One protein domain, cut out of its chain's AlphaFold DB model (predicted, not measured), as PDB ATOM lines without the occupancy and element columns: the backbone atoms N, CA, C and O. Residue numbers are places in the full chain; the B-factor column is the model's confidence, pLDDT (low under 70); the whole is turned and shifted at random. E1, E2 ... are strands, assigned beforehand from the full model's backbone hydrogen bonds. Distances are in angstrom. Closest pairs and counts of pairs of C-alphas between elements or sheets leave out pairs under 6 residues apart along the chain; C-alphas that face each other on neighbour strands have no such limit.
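Overview. This is residues 418 to 503 of the 940 residues of the protein "High cysteine membrane protein Group 2/ EGF family protein" of Giardia intestinalis assemblage B (UniProt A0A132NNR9). Three two-stranded hairpins, E2 with E3, E4 with E5 and E6 with E7, follow one another in a loose row along an elongated body, and residues 449 to 454, in the loop of the first hairpin, stick out at one end. E1 and the long link of residues 426 to 441 lie to one side of the first hairpin. The printed part has 86 residues with no named helix and seven named strands, E1 to E7 in order; each of the three sheets is one antiparallel pair. The class is all strand, though under half of the residues, 36 of 86, are in named strands. The whole is only just compact, close to loose, with a radius of gyration of the C-alphas of 14.0 A and spans of 46 by 29 by 20 A.

Along the chain. E2 is residues 442 to 447, 15.0 A long, and E3 is residues 456 to 461, 15.9 A. C-alpha 442 is at (-1.634, 15.575, 3.449). E4, residues 465 to 468, measures 9.1 A, and E5, residues 472 to 475, 10.1 A. E6 is residues 489 to 494, 13.5 A, and E7 is residues 497 to 502, 15.1 A, ending with C-alpha 502 at (17.154, 14.602, 15.490). E1, residues 422 to 425, measures 10.0 A and begins with C-alpha 422 at (-9.915, 20.767, 15.224).

Arrangement. E2 and E3 form an antiparallel hairpin at 149 degrees, with N 443 and O 460 within hydrogen-bond range at 2.9 A. The closest C-alphas of E3 and E5 are those of Cys 461 and Cys 473, 5.4 A apart. E4 and E5 form an antiparallel hairpin at 143 degrees, with N 466 and O 474 within hydrogen-bond range at 2.8 A. The closest C-alphas of E5 and E7 are those of Pro 475 and Ala 498, 6.5 A apart. E6 and E7 form the third antiparallel hairpin, at 147 degrees, with N 490 and O 501 within hydrogen-bond range at 2.8 A. E1 pairs with no named strand; its closest C-alpha to E3 is that of Phe 425, 6.8 A from that of Tyr 457. Residues 418 to 419 pair antiparallel with residues 422 to 423 of E1, and residues 429 to 430 with residues 436 to 437. Among the strands that are apart are E2 and E6, and E1 and E7.

Size, cuts and confidence. The two C-alphas farthest apart, those of Tyr 451 and Asn 503, are 49.1 A apart. The printed part has no cut. The links E1 to E2 and E5 to E6 are long, with 16 and 13 residues. Mean pLDDT of the printed part is 76.2; 18 residues are under 70, among them residues 447 to 456 and 432 to 435.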
ATOM      1  N   ALA A 418      -9.946  14.907  18.474       68.88
ATOM      2  CA  ALA A 418      -9.464  16.283  18.549       68.88
ATOM      3  C   ALA A 418      -7.956  16.350  18.257       68.88
ATOM      4  O   ALA A 418      -7.143  15.933  19.082       68.88
ATOM      5  N   VAL A 419      -7.574  16.900  17.103       72.44
ATOM      6  CA  VAL A 419      -6.182  17.227  16.766       72.44
ATOM      7  C   VAL A 419      -5.978  18.715  17.061       72.44
ATOM      8  O   VAL A 419      -6.335  19.593  16.275       72.44
ATOM      9  N   GLY A 420      -5.457  19.023  18.250       72.00
ATOM     10  CA  GLY A 420      -5.356  20.403  18.733       72.00
ATOM     11  C   GLY A 420      -6.736  21.003  19.033       72.00
ATOM     12  O   GLY A 420      -7.384  20.594  19.992       72.00
ATOM     13  N   LYS A 421      -7.171  21.986  18.231       64.62
ATOM     14  CA  LYS A 421      -8.502  22.624  18.327       64.62
ATOM     15  C   LYS A 421      -9.476  22.193  17.209       64.62
ATOM     16  O   LYS A 421     -10.588  22.713  17.153       64.62
ATOM     17  N   GLU A 422      -9.089  21.257  16.339       64.81
ATOM     18  CA  GLU A 422      -9.915  20.767  15.224       64.81
ATOM     19  C   GLU A 422     -10.382  19.320  15.450       64.81
ATOM     20  O   GLU A 422      -9.621  18.479  15.931       64.81
ATOM     21  N   CYS A 423     -11.625  19.011  15.072       74.25
ATOM     22  CA  CYS A 423     -12.157  17.646  15.077       74.25
ATOM     23  C   CYS A 423     -11.942  16.983  13.717       74.25
ATOM     24  O   CYS A 423     -12.427  17.469  12.695       74.25
ATOM     25  N   VAL A 424     -11.233  15.856  13.716       80.88
ATOM     26  CA  VAL A 424     -10.776  15.161  12.508       80.88
ATOM     27  C   VAL A 424     -11.185  13.698  12.603       80.88
ATOM     28  O   VAL A 424     -11.077  13.102  13.671       80.88
ATOM     29  N   PHE A 425     -11.679  13.101  11.517       80.88
ATOM     30  CA  PHE A 425     -12.035  11.678  11.517       80.88
ATOM     31  C   PHE A 425     -10.815  10.814  11.843       80.88
ATOM     32  O   PHE A 425      -9.734  11.062  11.313       80.88
ATOM     33  N   ALA A 426     -10.987   9.811  12.710       79.12
ATOM     34  CA  ALA A 426      -9.890   8.984  13.225       79.12
ATOM     35  C   ALA A 426      -9.067   8.317  12.104       79.12
ATOM     36  O   ALA A 426      -7.855   8.179  12.220       79.12
ATOM     37  N   GLU A 427      -9.727   7.997  10.990       82.19
ATOM     38  CA  GLU A 427      -9.170   7.457   9.739       82.19
ATOM     39  C   GLU A 427      -8.088   8.361   9.104       82.19
ATOM     40  O   GLU A 427      -7.217   7.883   8.380       82.19
ATOM     41  N   CYS A 428      -8.113   9.663   9.406       85.06
ATOM     42  CA  CYS A 428      -7.165  10.671   8.932       85.06
ATOM     43  C   CYS A 428      -6.124  11.104   9.984       85.06
ATOM     44  O   CYS A 428      -5.360  12.041   9.726       85.06
ATOM     45  N   VAL A 429      -6.098  10.491  11.174       83.75
ATOM     46  CA  VAL A 429      -5.192  10.878  12.267       83.75
ATOM     47  C   VAL A 429      -4.013   9.911  12.352       83.75
ATOM     48  O   VAL A 429      -4.175   8.735  12.662       83.75
ATOM     49  N   SER A 430      -2.805  10.418  12.112       78.00
ATOM     50  CA  SER A 430      -1.558   9.701  12.391       78.00
ATOM     51  C   SER A 430      -1.190   9.892  13.860       78.00
ATOM     52  O   SER A 430      -1.231  11.021  14.349       78.00
ATOM     53  N   TYR A 431      -0.787   8.821  14.544       71.50
ATOM     54  CA  TYR A 431      -0.352   8.859  15.950       71.50
ATOM     55  C   TYR A 431       1.174   8.787  16.122       71.50
ATOM     56  O   TYR A 431       1.670   8.838  17.245       71.50
ATOM     57  N   THR A 432       1.917   8.665  15.020       56.66
ATOM     58  CA  THR A 432       3.382   8.568  14.987       56.66
ATOM     59  C   THR A 432       3.970   9.633  14.055       56.66
ATOM     60  O   THR A 432       3.504   9.746  12.919       56.66
ATOM     61  N   PRO A 433       5.008  10.395  14.465       52.41
ATOM     62  CA  PRO A 433       5.627  10.407  15.796       52.41
ATOM     63  C   PRO A 433       4.787  11.166  16.843       52.41
ATOM     64  O   PRO A 433       4.910  10.881  18.028       52.41
ATOM     65  N   ASP A 434       3.916  12.071  16.393       66.25
ATOM     66  CA  ASP A 434       2.975  12.856  17.194       66.25
ATOM     67  C   ASP A 434       1.574  12.777  16.566       66.25
ATOM     68  O   ASP A 434       1.423  12.462  15.382       66.25
ATOM     69  N   MET A 435       0.543  13.102  17.350       69.81
ATOM     70  CA  MET A 435      -0.844  13.140  16.882       69.81
ATOM     71  C   MET A 435      -1.065  14.281  15.874       69.81
ATOM     72  O   MET A 435      -0.954  15.456  16.226       69.81
ATOM     73  N   GLY A 436      -1.415  13.949  14.630       76.19
ATOM     74  CA  GLY A 436      -1.546  14.922  13.542       76.19
ATOM     75  C   GLY A 436      -2.475  14.474  12.414       76.19
ATOM     76  O   GLY A 436      -2.789  13.295  12.278       76.19
ATOM     77  N   VAL A 437      -2.916  15.423  11.586       85.19
ATOM     78  CA  VAL A 437      -3.749  15.136  10.406       85.19
ATOM     79  C   VAL A 437      -2.857  14.679   9.261       85.19
ATOM     80  O   VAL A 437      -1.990  15.439   8.828       85.19
ATOM     81  N   CYS A 438      -3.066  13.462   8.757       85.69
ATOM     82  CA  CYS A 438      -2.358  12.918   7.595       85.69
ATOM     83  C   CYS A 438      -0.826  13.101   7.663       85.69
ATOM     84  O   CYS A 438      -0.215  13.617   6.723       85.69
ATOM     85  N   GLY A 439      -0.205  12.793   8.808       77.25
ATOM     86  CA  GLY A 439       1.238  12.963   9.035       77.25
ATOM     87  C   GLY A 439       1.749  14.413   9.026       77.25
ATOM     88  O   GLY A 439       2.951  14.632   9.139       77.25
ATOM     89  N   GLY A 440       0.882  15.420   8.855       80.81
ATOM     90  CA  GLY A 440       1.263  16.814   8.581       80.81
ATOM     91  C   GLY A 440       1.647  17.093   7.115       80.81
ATOM     92  O   GLY A 440       2.053  18.213   6.771       80.81
ATOM     93  N   PHE A 441       1.513  16.100   6.231       86.12
ATOM     94  CA  PHE A 441       1.901  16.167   4.815       86.12
ATOM     95  C   PHE A 441       0.794  15.659   3.876       86.12
ATOM     96  O   PHE A 441       1.063  15.088   2.820       86.12
ATOM     97  N   GLY A 442      -0.462  15.866   4.263       85.06
ATOM     98  CA  GLY A 442      -1.634  15.575   3.449       85.06
ATOM     99  C   GLY A 442      -2.872  16.301   3.961       85.06
ATOM    100  O   GLY A 442      -2.850  16.941   5.011       85.06
ATOM    101  N   THR A 443      -3.961  16.199   3.207       86.94
ATOM    102  CA  THR A 443      -5.276  16.747   3.559       86.94
ATOM    103  C   THR A 443      -6.270  15.603   3.721       86.94
ATOM    104  O   THR A 443      -6.375  14.757   2.834       86.94
ATOM    105  N   CYS A 444      -7.018  15.581   4.825       86.50
ATOM    106  CA  CYS A 444      -8.127  14.643   4.993       86.50
ATOM    107  C   CYS A 444      -9.256  15.012   4.023       86.50
ATOM    108  O   CYS A 444      -9.735  16.148   4.042       86.50
ATOM    109  N   VAL A 445      -9.678  14.077   3.173       84.94
ATOM    110  CA  VAL A 445     -10.743  14.295   2.186       84.94
ATOM    111  C   VAL A 445     -11.866  13.272   2.352       84.94
ATOM    112  O   VAL A 445     -11.631  12.100   2.632       84.94
ATOM    113  N   GLN A 446     -13.102  13.740   2.182       79.69
ATOM    114  CA  GLN A 446     -14.309  12.916   2.219       79.69
ATOM    115  C   GLN A 446     -14.541  12.277   0.849       79.69
ATOM    116  O   GLN A 446     -14.664  12.984  -0.156       79.69
ATOM    117  N   PHE A 447     -14.686  10.957   0.818       69.69
ATOM    118  CA  PHE A 447     -15.161  10.232  -0.352       69.69
ATOM    119  C   PHE A 447     -16.638   9.873  -0.173       69.69
ATOM    120  O   PHE A 447     -17.016   9.131   0.732       69.69
ATOM    121  N   LEU A 448     -17.477  10.425  -1.056       58.75
ATOM    122  CA  LEU A 448     -18.920  10.190  -1.045       58.75
ATOM    123  C   LEU A 448     -19.238   8.753  -1.468       58.75
ATOM    124  O   LEU A 448     -18.931   8.345  -2.595       58.75
ATOM    125  N   GLY A 449     -19.906   8.015  -0.583       49.06
ATOM    126  CA  GLY A 449     -20.368   6.658  -0.855       49.06
ATOM    127  C   GLY A 449     -21.445   6.624  -1.946       49.06
ATOM    128  O   GLY A 449     -22.477   7.291  -1.850       49.06
ATOM    129  N   PHE A 450     -21.251   5.823  -2.998       39.66
ATOM    130  CA  PHE A 450     -22.315   5.562  -3.975       39.66
ATOM    131  C   PHE A 450     -23.241   4.444  -3.469       39.66
ATOM    132  O   PHE A 450     -22.778   3.399  -3.019       39.66
ATOM    133  N   TYR A 451     -24.556   4.663  -3.582       34.81
ATOM    134  CA  TYR A 451     -25.623   3.723  -3.195       34.81
ATOM    135  C   TYR A 451     -25.589   3.242  -1.728       34.81
ATOM    136  O   TYR A 451     -25.595   2.045  -1.456       34.81
ATOM    137  N   GLY A 452     -25.628   4.174  -0.771       43.25
ATOM    138  CA  GLY A 452     -25.963   3.864   0.630       43.25
ATOM    139  C   GLY A 452     -24.825   3.296   1.484       43.25
ATOM    140  O   GLY A 452     -25.052   2.945   2.640       43.25
ATOM    141  N   SER A 453     -23.603   3.244   0.955       43.00
ATOM    142  CA  SER A 453     -22.399   3.157   1.787       43.00
ATOM    143  C   SER A 453     -22.238   4.449   2.600       43.00
ATOM    144  O   SER A 453     -22.553   5.531   2.106       43.00
ATOM    145  N   ARG A 454     -21.768   4.340   3.853       51.09
ATOM    146  CA  ARG A 454     -21.358   5.518   4.638       51.09
ATOM    147  C   ARG A 454     -20.206   6.222   3.918       51.09
ATOM    148  O   ARG A 454     -19.393   5.555   3.278       51.09
ATOM    149  N   ASP A 455     -20.137   7.543   4.052       64.06
ATOM    150  CA  ASP A 455     -18.959   8.299   3.629       64.06
ATOM    151  C   ASP A 455     -17.723   7.797   4.385       64.06
ATOM    152  O   ASP A 455     -17.816   7.476   5.573       64.06
ATOM    153  N   PHE A 456     -16.584   7.736   3.698       69.75
ATOM    154  CA  PHE A 456     -15.299   7.354   4.285       69.75
ATOM    155  C   PHE A 456     -14.272   8.468   4.081       69.75
ATOM    156  O   PHE A 456     -14.354   9.231   3.109       69.75
ATOM    157  N   TYR A 457     -13.318   8.576   5.003       80.38
ATOM    158  CA  TYR A 457     -12.324   9.642   5.004       80.38
ATOM    159  C   TYR A 457     -10.932   9.062   4.759       80.38
ATOM    160  O   TYR A 457     -10.525   8.085   5.379       80.38
ATOM    161  N   GLU A 458     -10.191   9.660   3.828       83.06
ATOM    162  CA  GLU A 458      -8.850   9.202   3.454       83.06
ATOM    163  C   GLU A 458      -7.907  10.402   3.290       83.06
ATOM    164  O   GLU A 458      -8.318  11.521   2.971       83.06
ATOM    165  N   CYS A 459      -6.619  10.176   3.528       85.88
ATOM    166  CA  CYS A 459      -5.589  11.196   3.403       85.88
ATOM    167  C   CYS A 459      -5.109  11.367   1.958       85.88
ATOM    168  O   CYS A 459      -4.389  10.528   1.416       85.88
ATOM    169  N   GLN A 460      -5.416  12.516   1.356       88.19
ATOM    170  CA  GLN A 460      -4.804  12.941   0.103       88.19
ATOM    171  C   GLN A 460      -3.434  13.576   0.387       88.19
ATOM    172  O   GLN A 460      -3.351  14.713   0.852       88.19
ATOM    173  N   CYS A 461      -2.357  12.847   0.101       88.00
ATOM    174  CA  CYS A 461      -1.000  13.266   0.448       88.00
ATOM    175  C   CYS A 461      -0.379  14.326  -0.495       88.00
ATOM    176  O   CYS A 461      -0.662  14.366  -1.697       88.00
ATOM    177  N   ASP A 462       0.505  15.169   0.054       87.00
ATOM    178  CA  ASP A 462       1.226  16.243  -0.647       87.00
ATOM    179  C   ASP A 462       2.234  15.683  -1.687       87.00
ATOM    180  O   ASP A 462       2.818  14.610  -1.487       87.00
ATOM    181  N   PRO A 463       2.541  16.396  -2.789       84.56
ATOM    182  CA  PRO A 463       3.555  15.959  -3.752       84.56
ATOM    183  C   PRO A 463       4.941  15.742  -3.115       84.56
ATOM    184  O   PRO A 463       5.483  16.637  -2.473       84.56
ATOM    185  N   GLY A 464       5.550  14.575  -3.355       80.75
ATOM    186  CA  GLY A 464       6.842  14.187  -2.759       80.75
ATOM    187  C   GLY A 464       6.729  13.305  -1.509       80.75
ATOM    188  O   GLY A 464       7.752  12.904  -0.943       80.75
ATOM    189  N   THR A 465       5.504  12.966  -1.112       84.56
ATOM    190  CA  THR A 465       5.194  11.975  -0.076       84.56
ATOM    191  C   THR A 465       4.760  10.638  -0.685       84.56
ATOM    192  O   THR A 465       4.458  10.547  -1.878       84.56
ATOM    193  N   VAL A 466       4.745   9.596   0.141       83.69
ATOM    194  CA  VAL A 466       4.169   8.279  -0.147       83.69
ATOM    195  C   VAL A 466       3.154   7.928   0.937       83.69
ATOM    196  O   VAL A 466       3.304   8.365   2.077       83.69
ATOM    197  N   TYR A 467       2.129   7.151   0.584       80.50
ATOM    198  CA  TYR A 467       1.210   6.624   1.589       80.50
ATOM    199  C   TYR A 467       1.924   5.557   2.422       80.50
ATOM    200  O   TYR A 467       2.546   4.650   1.863       80.50
ATOM    201  N   ASP A 468       1.822   5.675   3.739       81.50
ATOM    202  CA  ASP A 468       2.381   4.742   4.711       81.50
ATOM    203  C   ASP A 468       1.302   4.368   5.734       81.50
ATOM    204  O   ASP A 468       0.447   5.187   6.059       81.50
ATOM    205  N   ARG A 469       1.313   3.126   6.230       71.19
ATOM    206  CA  ARG A 469       0.252   2.625   7.114       71.19
ATOM    207  C   ARG A 469       0.212   3.339   8.468       71.19
ATOM    208  O   ARG A 469      -0.878   3.527   9.002       71.19
ATOM    209  N   ASP A 470       1.368   3.709   9.007       68.38
ATOM    210  CA  ASP A 470       1.492   4.241  10.365       68.38
ATOM    211  C   ASP A 470       1.599   5.779  10.335       68.38
ATOM    212  O   ASP A 470       1.006   6.478  11.160       68.38
ATOM    213  N   TYR A 471       2.282   6.331   9.323       73.06
ATOM    214  CA  TYR A 471       2.464   7.780   9.145       73.06
ATOM    215  C   TYR A 471       1.406   8.457   8.248       73.06
ATOM    216  O   TYR A 471       1.394   9.687   8.157       73.06
ATOM    217  N   LEU A 472       0.521   7.693   7.594       83.62
ATOM    218  CA  LEU A 472      -0.468   8.110   6.580       83.62
ATOM    219  C   LEU A 472       0.147   8.758   5.329       83.62
ATOM    220  O   LEU A 472       0.047   8.196   4.244       83.62
ATOM    221  N   CYS A 473       0.811   9.907   5.458       87.50
ATOM    222  CA  CYS A 473       1.511  10.591   4.370       87.50
ATOM    223  C   CYS A 473       2.956  10.892   4.777       87.50
ATOM    224  O   CYS A 473       3.229  11.845   5.506       87.50
ATOM    225  N   LEU A 474       3.895  10.091   4.275       85.56
ATOM    226  CA  LEU A 474       5.304  10.146   4.653       85.56
ATOM    227  C   LEU A 474       6.166  10.818   3.564       85.56
ATOM    228  O   LEU A 474       6.236  10.313   2.440       85.56
ATOM    229  N   PRO A 475       6.876  11.925   3.850       87.00
ATOM    230  CA  PRO A 475       7.817  12.538   2.913       87.00
ATOM    231  C   PRO A 475       8.985  11.619   2.545       87.00
ATOM    232  O   PRO A 475       9.700  11.117   3.411       87.00
ATOM    233  N   THR A 476       9.266  11.481   1.247       85.75
ATOM    234  CA  THR A 476      10.359  10.613   0.759       85.75
ATOM    235  C   THR A 476      11.759  11.052   1.210       85.75
ATOM    236  O   THR A 476      12.671  10.235   1.245       85.75
ATOM    237  N   VAL A 477      11.931  12.317   1.611       83.38
ATOM    238  CA  VAL A 477      13.185  12.860   2.173       83.38
ATOM    239  C   VAL A 477      13.485  12.391   3.603       83.38
ATOM    240  O   VAL A 477      14.621  12.528   4.056       83.38
ATOM    241  N   CYS A 478      12.484  11.838   4.297       84.81
ATOM    242  CA  CYS A 478      12.606  11.261   5.636       84.81
ATOM    243  C   CYS A 478      12.918   9.752   5.622       84.81
ATOM    244  O   CYS A 478      13.092   9.160   6.688       84.81
ATOM    245  N   LEU A 479      12.984   9.134   4.438       84.25
ATOM    246  CA  LEU A 479      13.351   7.732   4.251       84.25
ATOM    247  C   LEU A 479      14.854   7.597   3.980       84.25
ATOM    248  O   LEU A 479      15.402   8.262   3.098       84.25
ATOM    249  N   THR A 480      15.515   6.687   4.693       77.38
ATOM    250  CA  THR A 480      16.863   6.227   4.335       77.38
ATOM    251  C   THR A 480      16.825   5.330   3.089       77.38
ATOM    252  O   THR A 480      15.759   4.881   2.658       77.38
ATOM    253  N   SER A 481      17.992   5.011   2.512       75.19
ATOM    254  CA  SER A 481      18.107   4.061   1.386       75.19
ATOM    255  C   SER A 481      17.491   2.690   1.670       75.19
ATOM    256  O   SER A 481      17.092   1.989   0.740       75.19
ATOM    257  N   ASP A 482      17.409   2.338   2.951       73.00
ATOM    258  CA  ASP A 482      17.019   1.023   3.444       73.00
ATOM    259  C   ASP A 482      15.560   1.023   3.946       73.00
ATOM    260  O   ASP A 482      15.084   0.029   4.490       73.00
ATOM    261  N   GLY A 483      14.838   2.137   3.750       73.88
ATOM    262  CA  GLY A 483      13.414   2.281   4.063       73.88
ATOM    263  C   GLY A 483      13.093   2.653   5.513       73.88
ATOM    264  O   GLY A 483      11.928   2.604   5.891       73.88
ATOM    265  N   GLN A 484      14.082   3.027   6.330       79.06
ATOM    266  CA  GLN A 484      13.832   3.479   7.704       79.06
ATOM    267  C   GLN A 484      13.412   4.953   7.731       79.06
ATOM    268  O   GLN A 484      13.986   5.776   7.016       79.06
ATOM    269  N   VAL A 485      12.450   5.291   8.593       80.38
ATOM    270  CA  VAL A 485      11.981   6.668   8.802       80.38
ATOM    271  C   VAL A 485      12.831   7.345   9.873       80.38
ATOM    272  O   VAL A 485      12.758   6.949  11.031       80.38
ATOM    273  N   CYS A 486      13.620   8.356   9.494       81.69
ATOM    274  CA  CYS A 486      14.422   9.200  10.396       81.69
ATOM    275  C   CYS A 486      15.002   8.468  11.636       81.69
ATOM    276  O   CYS A 486      14.663   8.845  12.761       81.69
ATOM    277  N   PRO A 487      15.851   7.430  11.479       79.81
ATOM    278  CA  PRO A 487      16.398   6.691  12.619       79.81
ATOM    279  C   PRO A 487      17.106   7.644  13.591       79.81
ATOM    280  O   PRO A 487      17.876   8.501  13.158       79.81
ATOM    281  N   HIS A 488      16.811   7.512  14.890       79.00
ATOM    282  CA  HIS A 488      17.224   8.425  15.977       79.00
ATOM    283  C   HIS A 488      16.751   9.886  15.842       79.00
ATOM    284  O   HIS A 488      17.377  10.824  16.349       79.00
ATOM    285  N   GLY A 489      15.604  10.089  15.196       81.19
ATOM    286  CA  GLY A 489      14.915  11.371  15.106       81.19
ATOM    287  C   GLY A 489      13.424  11.221  14.800       81.19
ATOM    288  O   GLY A 489      12.796  10.211  15.101       81.19
ATOM    289  N   SER A 490      12.837  12.259  14.215       81.06
ATOM    290  CA  SER A 490      11.433  12.315  13.810       81.06
ATOM    291  C   SER A 490      11.280  13.155  12.545       81.06
ATOM    292  O   SER A 490      11.895  14.214  12.417       81.06
ATOM    293  N   CYS A 491      10.461  12.692  11.601       82.62
ATOM    294  CA  CYS A 491      10.129  13.466  10.405       82.62
ATOM    295  C   CYS A 491       9.179  14.603  10.798       82.62
ATOM    296  O   CYS A 491       8.074  14.342  11.269       82.62
ATOM    297  N   GLN A 492       9.605  15.854  10.633       83.62
ATOM    298  CA  GLN A 492       8.823  17.038  10.996       83.62
ATOM    299  C   GLN A 492       8.865  18.084   9.876       83.62
ATOM    300  O   GLN A 492       9.768  18.098   9.037       83.62
ATOM    301  N   LYS A 493       7.865  18.972   9.856       76.12
ATOM    302  CA  LYS A 493       7.737  20.058   8.875       76.12
ATOM    303  C   LYS A 493       8.334  21.339   9.466       76.12
ATOM    304  O   LYS A 493       7.679  22.025  10.244       76.12
ATOM    305  N   VAL A 494       9.582  21.647   9.119       77.69
ATOM    306  CA  VAL A 494      10.316  22.830   9.606       77.69
ATOM    307  C   VAL A 494      10.353  23.871   8.491       77.69
ATOM    308  O   VAL A 494      10.726  23.560   7.364       77.69
ATOM    309  N   ASP A 495       9.896  25.092   8.778       78.94
ATOM    310  CA  ASP A 495       9.736  26.187   7.802       78.94
ATOM    311  C   ASP A 495       8.944  25.811   6.523       78.94
ATOM    312  O   ASP A 495       9.057  26.451   5.478       78.94
ATOM    313  N   GLY A 496       8.089  24.785   6.618       72.31
ATOM    314  CA  GLY A 496       7.272  24.261   5.518       72.31
ATOM    315  C   GLY A 496       7.898  23.094   4.743       72.31
ATOM    316  O   GLY A 496       7.176  22.424   4.003       72.31
ATOM    317  N   GLU A 497       9.185  22.800   4.943       77.88
ATOM    318  CA  GLU A 497       9.885  21.670   4.321       77.88
ATOM    319  C   GLU A 497       9.959  20.461   5.271       77.88
ATOM    320  O   GLU A 497      10.046  20.597   6.490       77.88
ATOM    321  N   ALA A 498       9.906  19.250   4.712       81.94
ATOM    322  CA  ALA A 498      10.059  18.017   5.479       81.94
ATOM    323  C   ALA A 498      11.537  17.765   5.813       81.94
ATOM    324  O   ALA A 498      12.380  17.750   4.916       81.94
ATOM    325  N   THR A 499      11.852  17.525   7.083       84.56
ATOM    326  CA  THR A 499      13.214  17.223   7.543       84.56
ATOM    327  C   THR A 499      13.205  16.255   8.726       84.56
ATOM    328  O   THR A 499      12.259  16.236   9.514       84.56
ATOM    329  N   CYS A 500      14.263  15.454   8.879       86.12
ATOM    330  CA  CYS A 500      14.455  14.655  10.089       86.12
ATOM    331  C   CYS A 500      15.029  15.543  11.200       86.12
ATOM    332  O   CYS A 500      16.213  15.894  11.178       86.12
ATOM    333  N   VAL A 501      14.192  15.891  12.176       84.25
ATOM    334  CA  VAL A 501      14.605  16.542  13.422       84.25
ATOM    335  C   VAL A 501      15.176  15.467  14.339       84.25
ATOM    336  O   VAL A 501      14.520  14.467  14.613       84.25
ATOM    337  N   CYS A 502      16.422  15.637  14.766       85.38
ATOM    338  CA  CYS A 502      17.154  14.602  15.490       85.38
ATOM    339  C   CYS A 502      16.974  14.697  17.003       85.38
ATOM    340  O   CYS A 502      16.813  15.788  17.552       85.38
ATOM    341  N   ASN A 503      17.060  13.547  17.671       79.94
ATOM    342  CA  ASN A 503      17.041  13.469  19.127       79.94
ATOM    343  C   ASN A 503      18.234  14.227  19.741       79.94
ATOM    344  O   ASN A 503      19.277  14.413  19.107       79.94
TER     345      ASN A 503